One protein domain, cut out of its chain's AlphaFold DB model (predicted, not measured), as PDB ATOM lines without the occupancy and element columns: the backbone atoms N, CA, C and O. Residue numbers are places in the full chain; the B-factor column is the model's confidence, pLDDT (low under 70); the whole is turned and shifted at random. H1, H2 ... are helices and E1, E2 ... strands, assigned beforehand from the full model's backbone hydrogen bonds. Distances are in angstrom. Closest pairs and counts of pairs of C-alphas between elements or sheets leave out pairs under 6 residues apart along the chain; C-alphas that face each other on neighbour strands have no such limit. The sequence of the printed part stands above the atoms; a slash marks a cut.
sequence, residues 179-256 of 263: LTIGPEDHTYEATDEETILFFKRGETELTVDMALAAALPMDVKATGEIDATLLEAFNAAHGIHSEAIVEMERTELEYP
ATOM      1  N   LEU A 179     149.298 188.376 187.433       78.50
ATOM      2  CA  LEU A 179     149.062 186.941 187.520       78.50
ATOM      3  C   LEU A 179     150.406 186.241 187.693       78.50
ATOM      4  O   LEU A 179     151.348 186.498 186.943       78.50
ATOM      5  N   THR A 180     150.498 185.333 188.656       80.50
ATOM      6  CA  THR A 180     151.670 184.482 188.833       80.50
ATOM      7  C   THR A 180     151.273 183.014 188.865       80.50
ATOM      8  O   THR A 180     150.165 182.636 189.246       80.50
ATOM      9  N   ILE A 181     152.184 182.170 188.397       81.50
ATOM     10  CA  ILE A 181     151.984 180.731 188.272       81.50
ATOM     11  C   ILE A 181     153.285 180.007 188.589       81.50
ATOM     12  O   ILE A 181     154.351 180.390 188.111       81.50
ATOM     13  N   GLY A 182     153.237 178.957 189.402       81.00
ATOM     14  CA  GLY A 182     154.433 178.172 189.698       81.00
ATOM     15  C   GLY A 182     154.276 177.199 190.862       81.00
ATOM     16  O   GLY A 182     153.240 177.188 191.524       81.00
ATOM     17  N   PRO A 183     155.273 176.328 191.089       79.38
ATOM     18  CA  PRO A 183     155.325 175.494 192.288       79.38
ATOM     19  C   PRO A 183     155.417 176.348 193.567       79.38
ATOM     20  O   PRO A 183     155.865 177.491 193.528       79.38
ATOM     21  N   GLU A 184     155.071 175.765 194.718       73.12
ATOM     22  CA  GLU A 184     155.035 176.442 196.032       73.12
ATOM     23  C   GLU A 184     156.315 177.248 196.353       73.12
ATOM     24  O   GLU A 184     156.260 178.349 196.898       73.12
ATOM     25  N   ASP A 185     157.480 176.725 195.965       75.12
ATOM     26  CA  ASP A 185     158.786 177.328 196.252       75.12
ATOM     27  C   ASP A 185     159.233 178.400 195.236       75.12
ATOM     28  O   ASP A 185     160.280 179.029 195.434       75.12
ATOM     29  N   HIS A 186     158.537 178.559 194.104       79.00
ATOM     30  CA  HIS A 186     158.933 179.490 193.049       79.00
ATOM     31  C   HIS A 186     157.777 179.845 192.106       79.00
ATOM     32  O   HIS A 186     157.262 178.988 191.395       79.00
ATOM     33  N   THR A 187     157.445 181.130 192.023       81.69
ATOM     34  CA  THR A 187     156.415 181.658 191.122       81.69
ATOM     35  C   THR A 187     157.034 182.366 189.923       81.69
ATOM     36  O   THR A 187     158.028 183.083 190.058       81.69
ATOM     37  N   TYR A 188     156.406 182.213 188.766       81.38
ATOM     38  CA  TYR A 188     156.713 182.934 187.538       81.38
ATOM     39  C   TYR A 188     155.608 183.958 187.280       81.38
ATOM     40  O   TYR A 188     154.438 183.659 187.508       81.38
ATOM     41  N   GLU A 189     155.960 185.153 186.808       81.25
ATOM     42  CA  GLU A 189     154.963 186.089 186.282       81.25
ATOM     43  C   GLU A 189     154.357 185.495 185.013       81.25
ATOM     44  O   GLU A 189     155.077 185.057 184.112       81.25
ATOM     45  N   ALA A 190     153.032 185.441 184.961       72.94
ATOM     46  CA  ALA A 190     152.323 185.033 183.769       72.94
ATOM     47  C   ALA A 190     152.320 186.213 182.797       72.94
ATOM     48  O   ALA A 190     151.756 187.271 183.075       72.94
ATOM     49  N   THR A 191     152.974 186.019 181.661       73.12
ATOM     50  CA  THR A 191     153.028 186.993 180.574       73.12
ATOM     51  C   THR A 191     152.281 186.445 179.360       73.12
ATOM     52  O   THR A 191     151.890 185.277 179.323       73.12
ATOM     53  N   ASP A 192     152.127 187.275 178.331       70.50
ATOM     54  CA  ASP A 192     151.592 186.846 177.034       70.50
ATOM     55  C   ASP A 192     152.562 185.917 176.261       70.50
ATOM     56  O   ASP A 192     152.248 185.457 175.161       70.50
ATOM     57  N   GLU A 193     153.753 185.650 176.807       76.25
ATOM     58  CA  GLU A 193     154.780 184.804 176.204       76.25
ATOM     59  C   GLU A 193     154.763 183.375 176.776       76.25
ATOM     60  O   GLU A 193     154.404 183.124 177.929       76.25
ATOM     61  N   GLU A 194     155.201 182.408 175.963       76.06
ATOM     62  CA  GLU A 194     155.334 181.015 176.395       76.06
ATOM     63  C   GLU A 194     156.314 180.911 177.574       76.06
ATOM     64  O   GLU A 194     157.516 181.153 177.437       76.06
ATOM     65  N   THR A 195     155.796 180.518 178.739       72.38
ATOM     66  CA  THR A 195     156.575 180.396 179.974       72.38
ATOM     67  C   THR A 195     156.809 178.925 180.307       72.38
ATOM     68  O   THR A 195     155.872 178.161 180.537       72.38
ATOM     69  N   ILE A 196     158.079 178.513 180.354       78.50
ATOM     70  CA  ILE A 196     158.463 177.151 180.747       78.50
ATOM     71  C   ILE A 196     158.565 177.074 182.271       78.50
ATOM     72  O   ILE A 196     159.432 177.704 182.877       78.50
ATOM     73  N   LEU A 197     157.723 176.238 182.874       79.00
ATOM     74  CA  LEU A 197     157.722 175.971 184.311       79.00
ATOM     75  C   LEU A 197     158.617 174.769 184.629       79.00
ATOM     76  O   LEU A 197     158.472 173.693 184.041       79.00
ATOM     77  N   PHE A 198     159.544 174.935 185.574       78.50
ATOM     78  CA  PHE A 198     160.439 173.862 186.005       78.50
ATOM     79  C   PHE A 198     159.988 173.278 187.338       78.50
ATOM     80  O   PHE A 198     159.922 173.987 188.337       78.50
ATOM     81  N   PHE A 199     159.778 171.963 187.359       76.75
ATOM     82  CA  PHE A 199     159.439 171.220 188.570       76.75
ATOM     83  C   PHE A 199     160.666 170.501 189.128       76.75
ATOM     84  O   PHE A 199     161.409 169.825 188.402       76.75
ATOM     85  N   LYS A 200     160.873 170.595 190.442       80.56
ATOM     86  CA  LYS A 200     161.812 169.724 191.148       80.56
ATOM     87  C   LYS A 200     161.225 168.323 191.267       80.56
ATOM     88  O   LYS A 200     160.018 168.098 191.289       80.56
ATOM     89  N   ARG A 201     162.110 167.334 191.404       77.31
ATOM     90  CA  ARG A 201     161.698 165.949 191.641       77.31
ATOM     91  C   ARG A 201     160.873 165.860 192.932       77.31
ATOM     92  O   ARG A 201     161.434 166.020 194.012       77.31
ATOM     93  N   GLY A 202     159.598 165.498 192.800       76.00
ATOM     94  CA  GLY A 202     158.667 165.336 193.919       76.00
ATOM     95  C   GLY A 202     157.657 166.476 194.071       76.00
ATOM     96  O   GLY A 202     156.744 166.318 194.870       76.00
ATOM     97  N   GLU A 203     157.781 167.567 193.308       75.88
ATOM     98  CA  GLU A 203     156.731 168.587 193.204       75.88
ATOM     99  C   GLU A 203     155.587 168.042 192.333       75.88
ATOM    100  O   GLU A 203     155.820 167.542 191.229       75.88
ATOM    101  N   THR A 204     154.362 168.089 192.858       73.06
ATOM    102  CA  THR A 204     153.146 167.576 192.196       73.06
ATOM    103  C   THR A 204     152.020 168.605 192.127       73.06
ATOM    104  O   THR A 204     150.945 168.282 191.635       73.06
ATOM    105  N   GLU A 205     152.254 169.821 192.620       72.38
ATOM    106  CA  GLU A 205     151.253 170.882 192.736       72.38
ATOM    107  C   GLU A 205     151.732 172.149 192.021       72.38
ATOM    108  O   GLU A 205     152.933 172.425 191.942       72.38
ATOM    109  N   LEU A 206     150.773 172.899 191.484       75.56
ATOM    110  CA  LEU A 206     150.974 174.184 190.831       75.56
ATOM    111  C   LEU A 206     150.016 175.190 191.464       75.56
ATOM    112  O   LEU A 206     148.810 174.945 191.505       75.56
ATOM    113  N   THR A 207     150.552 176.318 191.905       75.38
ATOM    114  CA  THR A 207     149.777 177.427 192.455       75.38
ATOM    115  C   THR A 207     149.598 178.498 191.385       75.38
ATOM    116  O   THR A 207     150.509 178.759 190.593       75.38
ATOM    117  N   VAL A 208     148.408 179.096 191.346       75.88
ATOM    118  CA  VAL A 208     148.084 180.246 190.496       75.88
ATOM    119  C   VAL A 208     147.549 181.345 191.398       75.88
ATOM    120  O   VAL A 208     146.454 181.201 191.944       75.88
ATOM    121  N   ASP A 209     148.299 182.437 191.509       76.06
ATOM    122  CA  ASP A 209     147.939 183.586 192.332       76.06
ATOM    123  C   ASP A 209     147.619 184.787 191.440       76.06
ATOM    124  O   ASP A 209     148.278 185.036 190.431       76.06
ATOM    125  N   MET A 210     146.591 185.550 191.812       77.69
ATOM    126  CA  MET A 210     146.183 186.758 191.095       77.69
ATOM    127  C   MET A 210     146.097 187.924 192.071       77.69
ATOM    128  O   MET A 210     145.243 187.935 192.958       77.69
ATOM    129  N   ALA A 211     146.952 188.927 191.891       79.69
ATOM    130  CA  ALA A 211     146.931 190.126 192.711       79.69
ATOM    131  C   ALA A 211     146.051 191.206 192.067       79.69
ATOM    132  O   ALA A 211     146.287 191.674 190.950       79.69
ATOM    133  N   LEU A 212     145.016 191.612 192.807       81.69
ATOM    134  CA  LEU A 212     144.039 192.603 192.376       81.69
ATOM    135  C   LEU A 212     144.216 193.935 193.122       81.69
ATOM    136  O   LEU A 212     144.013 194.027 194.328       81.69
ATOM    137  N   ALA A 213     144.537 194.991 192.379       81.00
ATOM    138  CA  ALA A 213     144.519 196.389 192.803       81.00
ATOM    139  C   ALA A 213     143.115 197.022 192.714       81.00
ATOM    140  O   ALA A 213     142.890 198.106 193.256       81.00
ATOM    141  N   ALA A 214     142.179 196.374 192.013       83.75
ATOM    142  CA  ALA A 214     140.797 196.815 191.844       83.75
ATOM    143  C   ALA A 214     139.838 195.626 191.748       83.75
ATOM    144  O   ALA A 214     140.241 194.510 191.427       83.75
ATOM    145  N   ALA A 215     138.549 195.884 191.970       82.88
ATOM    146  CA  ALA A 215     137.522 194.889 191.711       82.88
ATOM    147  C   ALA A 215     137.413 194.633 190.207       82.88
ATOM    148  O   ALA A 215     137.380 195.585 189.424       82.88
ATOM    149  N   LEU A 216     137.300 193.369 189.806       83.75
ATOM    150  CA  LEU A 216     137.043 193.051 188.405       83.75
ATOM    151  C   LEU A 216     135.577 193.340 188.054       83.75
ATOM    152  O   LEU A 216     134.687 192.995 188.831       83.75
ATOM    153  N   PRO A 217     135.292 193.961 186.901       80.12
ATOM    154  CA  PRO A 217     133.921 194.233 186.459       80.12
ATOM    155  C   PRO A 217     133.279 193.041 185.730       80.12
ATOM    156  O   PRO A 217     132.128 193.120 185.308       80.12
ATOM    157  N   MET A 218     134.018 191.945 185.569       82.44
ATOM    158  CA  MET A 218     133.618 190.743 184.846       82.44
ATOM    159  C   MET A 218     134.019 189.502 185.633       82.44
ATOM    160  O   MET A 218     134.967 189.543 186.419       82.44
ATOM    161  N   ASP A 219     133.320 188.405 185.365       81.69
ATOM    162  CA  ASP A 219     133.688 187.110 185.912       81.69
ATOM    163  C   ASP A 219     134.941 186.593 185.198       81.69
ATOM    164  O   ASP A 219     135.000 186.560 183.964       81.69
ATOM    165  N   VAL A 220     135.950 186.184 185.968       76.62
ATOM    166  CA  VAL A 220     137.138 185.514 185.421       76.62
ATOM    167  C   VAL A 220     137.012 184.021 185.622       76.62
ATOM    168  O   VAL A 220     136.693 183.576 186.721       76.62
ATOM    169  N   LYS A 221     137.303 183.267 184.560       75.38
ATOM    170  CA  LYS A 221     137.326 181.807 184.546       75.38
ATOM    171  C   LYS A 221     138.724 181.315 184.195       75.38
ATOM    172  O   LYS A 221     139.226 181.627 183.118       75.38
ATOM    173  N   ALA A 222     139.320 180.511 185.072       73.19
ATOM    174  CA  ALA A 222     140.554 179.786 184.771       73.19
ATOM    175  C   ALA A 222     140.258 178.338 184.350       73.19
ATOM    176  O   ALA A 222     139.467 177.645 184.996       73.19
ATOM    177  N   THR A 223     140.924 177.872 183.293       71.69
ATOM    178  CA  THR A 223     140.842 176.493 182.789       71.69
ATOM    179  C   THR A 223     142.241 175.901 182.654       71.69
ATOM    180  O   THR A 223     143.117 176.540 182.077       71.69
ATOM    181  N   GLY A 224     142.444 174.682 183.154       74.81
ATOM    182  CA  GLY A 224     143.665 173.906 182.946       74.81
ATOM    183  C   GLY A 224     143.391 172.717 182.032       74.81
ATOM    184  O   GLY A 224     142.509 171.910 182.318       74.81
ATOM    185  N   GLU A 225     144.152 172.592 180.950       75.00
ATOM    186  CA  GLU A 225     144.082 171.456 180.029       75.00
ATOM    187  C   GLU A 225     145.494 170.953 179.717       75.00
ATOM    188  O   GLU A 225     146.445 171.731 179.657       75.00
ATOM    189  N   ILE A 226     145.634 169.642 179.516       79.38
ATOM    190  CA  ILE A 226     146.886 169.037 179.054       79.38
ATOM    191  C   ILE A 226     146.735 168.709 177.577       79.38
ATOM    192  O   ILE A 226     145.834 167.964 177.189       79.38
ATOM    193  N   ASP A 227     147.640 169.240 176.756       82.56
ATOM    194  CA  ASP A 227     147.672 168.941 175.329       82.56
ATOM    195  C   ASP A 227     148.041 167.465 175.114       82.56
ATOM    196  O   ASP A 227     149.186 167.035 175.299       82.56
ATOM    197  N   ALA A 228     147.042 166.679 174.709       84.19
ATOM    198  CA  ALA A 228     147.187 165.252 174.465       84.19
ATOM    199  C   ALA A 228     148.222 164.945 173.371       84.19
ATOM    200  O   ALA A 228     148.935 163.949 173.470       84.19
ATOM    201  N   THR A 229     148.360 165.812 172.365       87.12
ATOM    202  CA  THR A 229     149.327 165.636 171.273       87.12
ATOM    203  C   THR A 229     150.753 165.767 171.797       87.12
ATOM    204  O   THR A 229     151.622 164.958 171.459       87.12
ATOM    205  N   LEU A 230     151.004 166.764 172.651       84.44
ATOM    206  CA  LEU A 230     152.316 166.962 173.271       84.44
ATOM    207  C   LEU A 230     152.649 165.842 174.264       84.44
ATOM    208  O   LEU A 230     153.782 165.352 174.276       84.44
ATOM    209  N   LEU A 231     151.667 165.379 175.041       84.25
ATOM    210  CA  LEU A 231     151.838 164.244 175.949       84.25
ATOM    211  C   LEU A 231     152.158 162.946 175.195       84.25
ATOM    212  O   LEU A 231     153.066 162.211 175.584       84.25
ATOM    213  N   GLU A 232     151.441 162.661 174.106       86.56
ATOM    214  CA  GLU A 232     151.704 161.498 173.255       86.56
ATOM    215  C   GLU A 232     153.108 161.554 172.646       86.56
ATOM    216  O   GLU A 232     153.839 160.559 172.686       86.56
ATOM    217  N   ALA A 233     153.520 162.720 172.138       86.75
ATOM    218  CA  ALA A 233     154.862 162.924 171.601       86.75
ATOM    219  C   ALA A 233     155.950 162.691 172.665       86.75
ATOM    220  O   ALA A 233     156.948 162.017 172.392       86.75
ATOM    221  N   PHE A 234     155.744 163.187 173.889       84.50
ATOM    222  CA  PHE A 234     156.646 162.966 175.020       84.50
ATOM    223  C   PHE A 234     156.731 161.482 175.408       84.50
ATOM    224  O   PHE A 234     157.826 160.919 175.501       84.50
ATOM    225  N   ASN A 235     155.581 160.821 175.561       87.56
ATOM    226  CA  ASN A 235     155.494 159.393 175.859       87.56
ATOM    227  C   ASN A 235     156.256 158.554 174.818       87.56
ATOM    228  O   ASN A 235     157.064 157.690 175.176       87.56
ATOM    229  N   ALA A 236     156.074 158.857 173.528       90.31
ATOM    230  CA  ALA A 236     156.755 158.175 172.431       90.31
ATOM    231  C   ALA A 236     158.276 158.413 172.430       90.31
ATOM    232  O   ALA A 236     159.043 157.469 172.232       90.31
ATOM    233  N   ALA A 237     158.723 159.650 172.677       91.94
ATOM    234  CA  ALA A 237     160.142 160.013 172.688       91.94
ATOM    235  C   ALA A 237     160.928 159.348 173.831       91.94
ATOM    236  O   ALA A 237     162.117 159.057 173.678       91.94
ATOM    237  N   HIS A 238     160.269 159.081 174.961       87.00
ATOM    238  CA  HIS A 238     160.903 158.533 176.161       87.00
ATOM    239  C   HIS A 238     160.560 157.062 176.443       87.00
ATOM    240  O   HIS A 238     161.105 156.485 177.384       87.00
ATOM    241  N   GLY A 239     159.710 156.432 175.623       86.38
ATOM    242  CA  GLY A 239     159.320 155.028 175.784       86.38
ATOM    243  C   GLY A 239     158.526 154.766 177.066       86.38
ATOM    244  O   GLY A 239     158.671 153.707 177.676       86.38
ATOM    245  N   ILE A 240     157.731 155.746 177.493       86.00
ATOM    246  CA  ILE A 240     156.889 155.689 178.690       86.00
ATOM    247  C   ILE A 240     155.406 155.748 178.299       86.00
ATOM    248  O   ILE A 240     155.058 156.106 177.177       86.00
ATOM    249  N   HIS A 241     154.529 155.393 179.236       79.62
ATOM    250  CA  HIS A 241     153.076 155.440 179.067       79.62
ATOM    251  C   HIS A 241     152.451 156.128 180.278       79.62
ATOM    252  O   HIS A 241     151.861 155.475 181.138       79.62
ATOM    253  N   SER A 242     152.661 157.437 180.375       77.81
ATOM    254  CA  SER A 242     152.043 158.248 181.417       77.81
ATOM    255  C   SER A 242     150.651 158.685 180.974       77.81
ATOM    256  O   SER A 242     150.486 159.196 179.864       77.81
ATOM    257  N   GLU A 243     149.668 158.507 181.852       75.12
ATOM    258  CA  GLU A 243     148.376 159.182 181.759       75.12
ATOM    259  C   GLU A 243     148.470 160.495 182.525       75.12
ATOM    260  O   GLU A 243     149.055 160.551 183.610       75.12
ATOM    261  N   ALA A 244     147.930 161.557 181.942       67.31
ATOM    262  CA  ALA A 244     147.911 162.849 182.588       67.31
ATOM    263  C   ALA A 244     146.573 163.064 183.293       67.31
ATOM    264  O   ALA A 244     145.511 162.814 182.724       67.31
ATOM    265  N   ILE A 245     146.643 163.525 184.537       66.69
ATOM    266  CA  ILE A 245     145.482 163.841 185.361       66.69
ATOM    267  C   ILE A 245     145.577 165.328 185.680       66.69
ATOM    268  O   ILE A 245     146.556 165.766 186.280       66.69
ATOM    269  N   VAL A 246     144.577 166.099 185.254       67.81
ATOM    270  CA  VAL A 246     144.391 167.481 185.704       67.81
ATOM    271  C   VAL A 246     143.342 167.452 186.801       67.81
ATOM    272  O   VAL A 246     142.150 167.332 186.524       67.81
ATOM    273  N   GLU A 247     143.784 167.539 188.049       64.12
ATOM    274  CA  GLU A 247     142.905 167.779 189.189       64.12
ATOM    275  C   GLU A 247     143.090 169.231 189.627       64.12
ATOM    276  O   GLU A 247     144.116 169.604 190.185       64.12
ATOM    277  N   MET A 248     142.099 170.074 189.331       63.78
ATOM    278  CA  MET A 248     142.024 171.422 189.892       63.78
ATOM    279  C   MET A 248     141.182 171.345 191.167       63.78
ATOM    280  O   MET A 248     139.969 171.152 191.084       63.78
ATOM    281  N   GLU A 249     141.796 171.495 192.347       56.25
ATOM    282  CA  GLU A 249     141.067 171.435 193.632       56.25
ATOM    283  C   GLU A 249     139.994 172.535 193.768       56.25
ATOM    284  O   GLU A 249     139.015 172.378 194.500       56.25
ATOM    285  N   ARG A 250     140.100 173.610 192.975       51.66
ATOM    286  CA  ARG A 250     138.987 174.503 192.637       51.66
ATOM    287  C   ARG A 250     138.578 174.268 191.186       51.66
ATOM    288  O   ARG A 250     139.106 174.897 190.275       51.66
ATOM    289  N   THR A 251     137.658 173.335 190.975       47.47
ATOM    290  CA  THR A 251     136.986 173.129 189.683       47.47
ATOM    291  C   THR A 251     136.452 174.477 189.189       47.47
ATOM    292  O   THR A 251     135.523 174.993 189.796       47.47
ATOM    293  N   GLU A 252     137.067 175.045 188.149       53.44
ATOM    294  CA  GLU A 252     136.820 176.410 187.652       53.44
ATOM    295  C   GLU A 252     137.007 177.488 188.736       53.44
ATOM    296  O   GLU A 252     136.156 177.747 189.587       53.44
ATOM    297  N   LEU A 253     138.163 178.149 188.706       59.22
ATOM    298  CA  LEU A 253     138.396 179.346 189.503       59.22
ATOM    299  C   LEU A 253     137.507 180.458 188.929       59.22
ATOM    300  O   LEU A 253     137.872 181.085 187.936       59.22
ATOM    301  N   GLU A 254     136.318 180.629 189.503       61.78
ATOM    302  CA  GLU A 254     135.431 181.750 189.212       61.78
ATOM    303  C   GLU A 254     135.722 182.890 190.185       61.78
ATOM    304  O   GLU A 254     135.594 182.739 191.404       61.78
ATOM    305  N   TYR A 255     136.096 184.043 189.636       72.19
ATOM    306  CA  TYR A 255     136.161 185.295 190.381       72.19
ATOM    307  C   TYR A 255     134.975 186.159 189.997       72.19
ATOM    308  O   TYR A 255     135.011 186.745 188.917       72.19
ATOM    309  N   PRO A 256     133.935 186.246 190.849       74.31
ATOM    310  CA  PRO A 256     132.765 187.039 190.535       74.31
ATOM    311  C   PRO A 256     133.119 188.514 190.398       74.31
ATOM    312  O   PRO A 256     133.936 189.046 191.167       74.31
TER     313      PRO A 256
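This is residues 179 to 256 of the 263 residues of the protein "DUF1735 domain-containing protein" of Escherichia coli (UniProt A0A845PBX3). With little regular structure, this is a loose frame of long links: a ribbon of E1 and E2, a second ribbon of E3 and E4, and H1 far out where the chain turns back between E3 and E4. The 78 printed residues, 26 in named elements, run E1, E2, E3, H1, E4, class mixed; both sheets are antiparallel. The whole is loose, radius of gyration of the C-alphas 15.1 A, spanning 48 by 24 by 23 A.

E1, residues 179 to 182, begins at C-alpha (149.062, 186.941, 187.520). E2 is residues 207 to 211, 13.0 A; E3, 220 to 222; H1, 228 to 238, 15.4 A. E4, 253 to 255, ends at C-alpha (136.161, 185.295, 190.381).

E1 and E2 form an antiparallel hairpin, 161 degrees, with N 180 and O 209 2.9 A apart. E3 and E4 are antiparallel, 170 degrees, with N 255 and O 220 3.0 A apart. E2 and E3 are apart. In H1 every O i to N i+4 pair is within hydrogen-bond range.

The printed part has no cut. Links E1 to E2 and H1 to E4 are long. Residues 244 to 254 have pLDDT under 70.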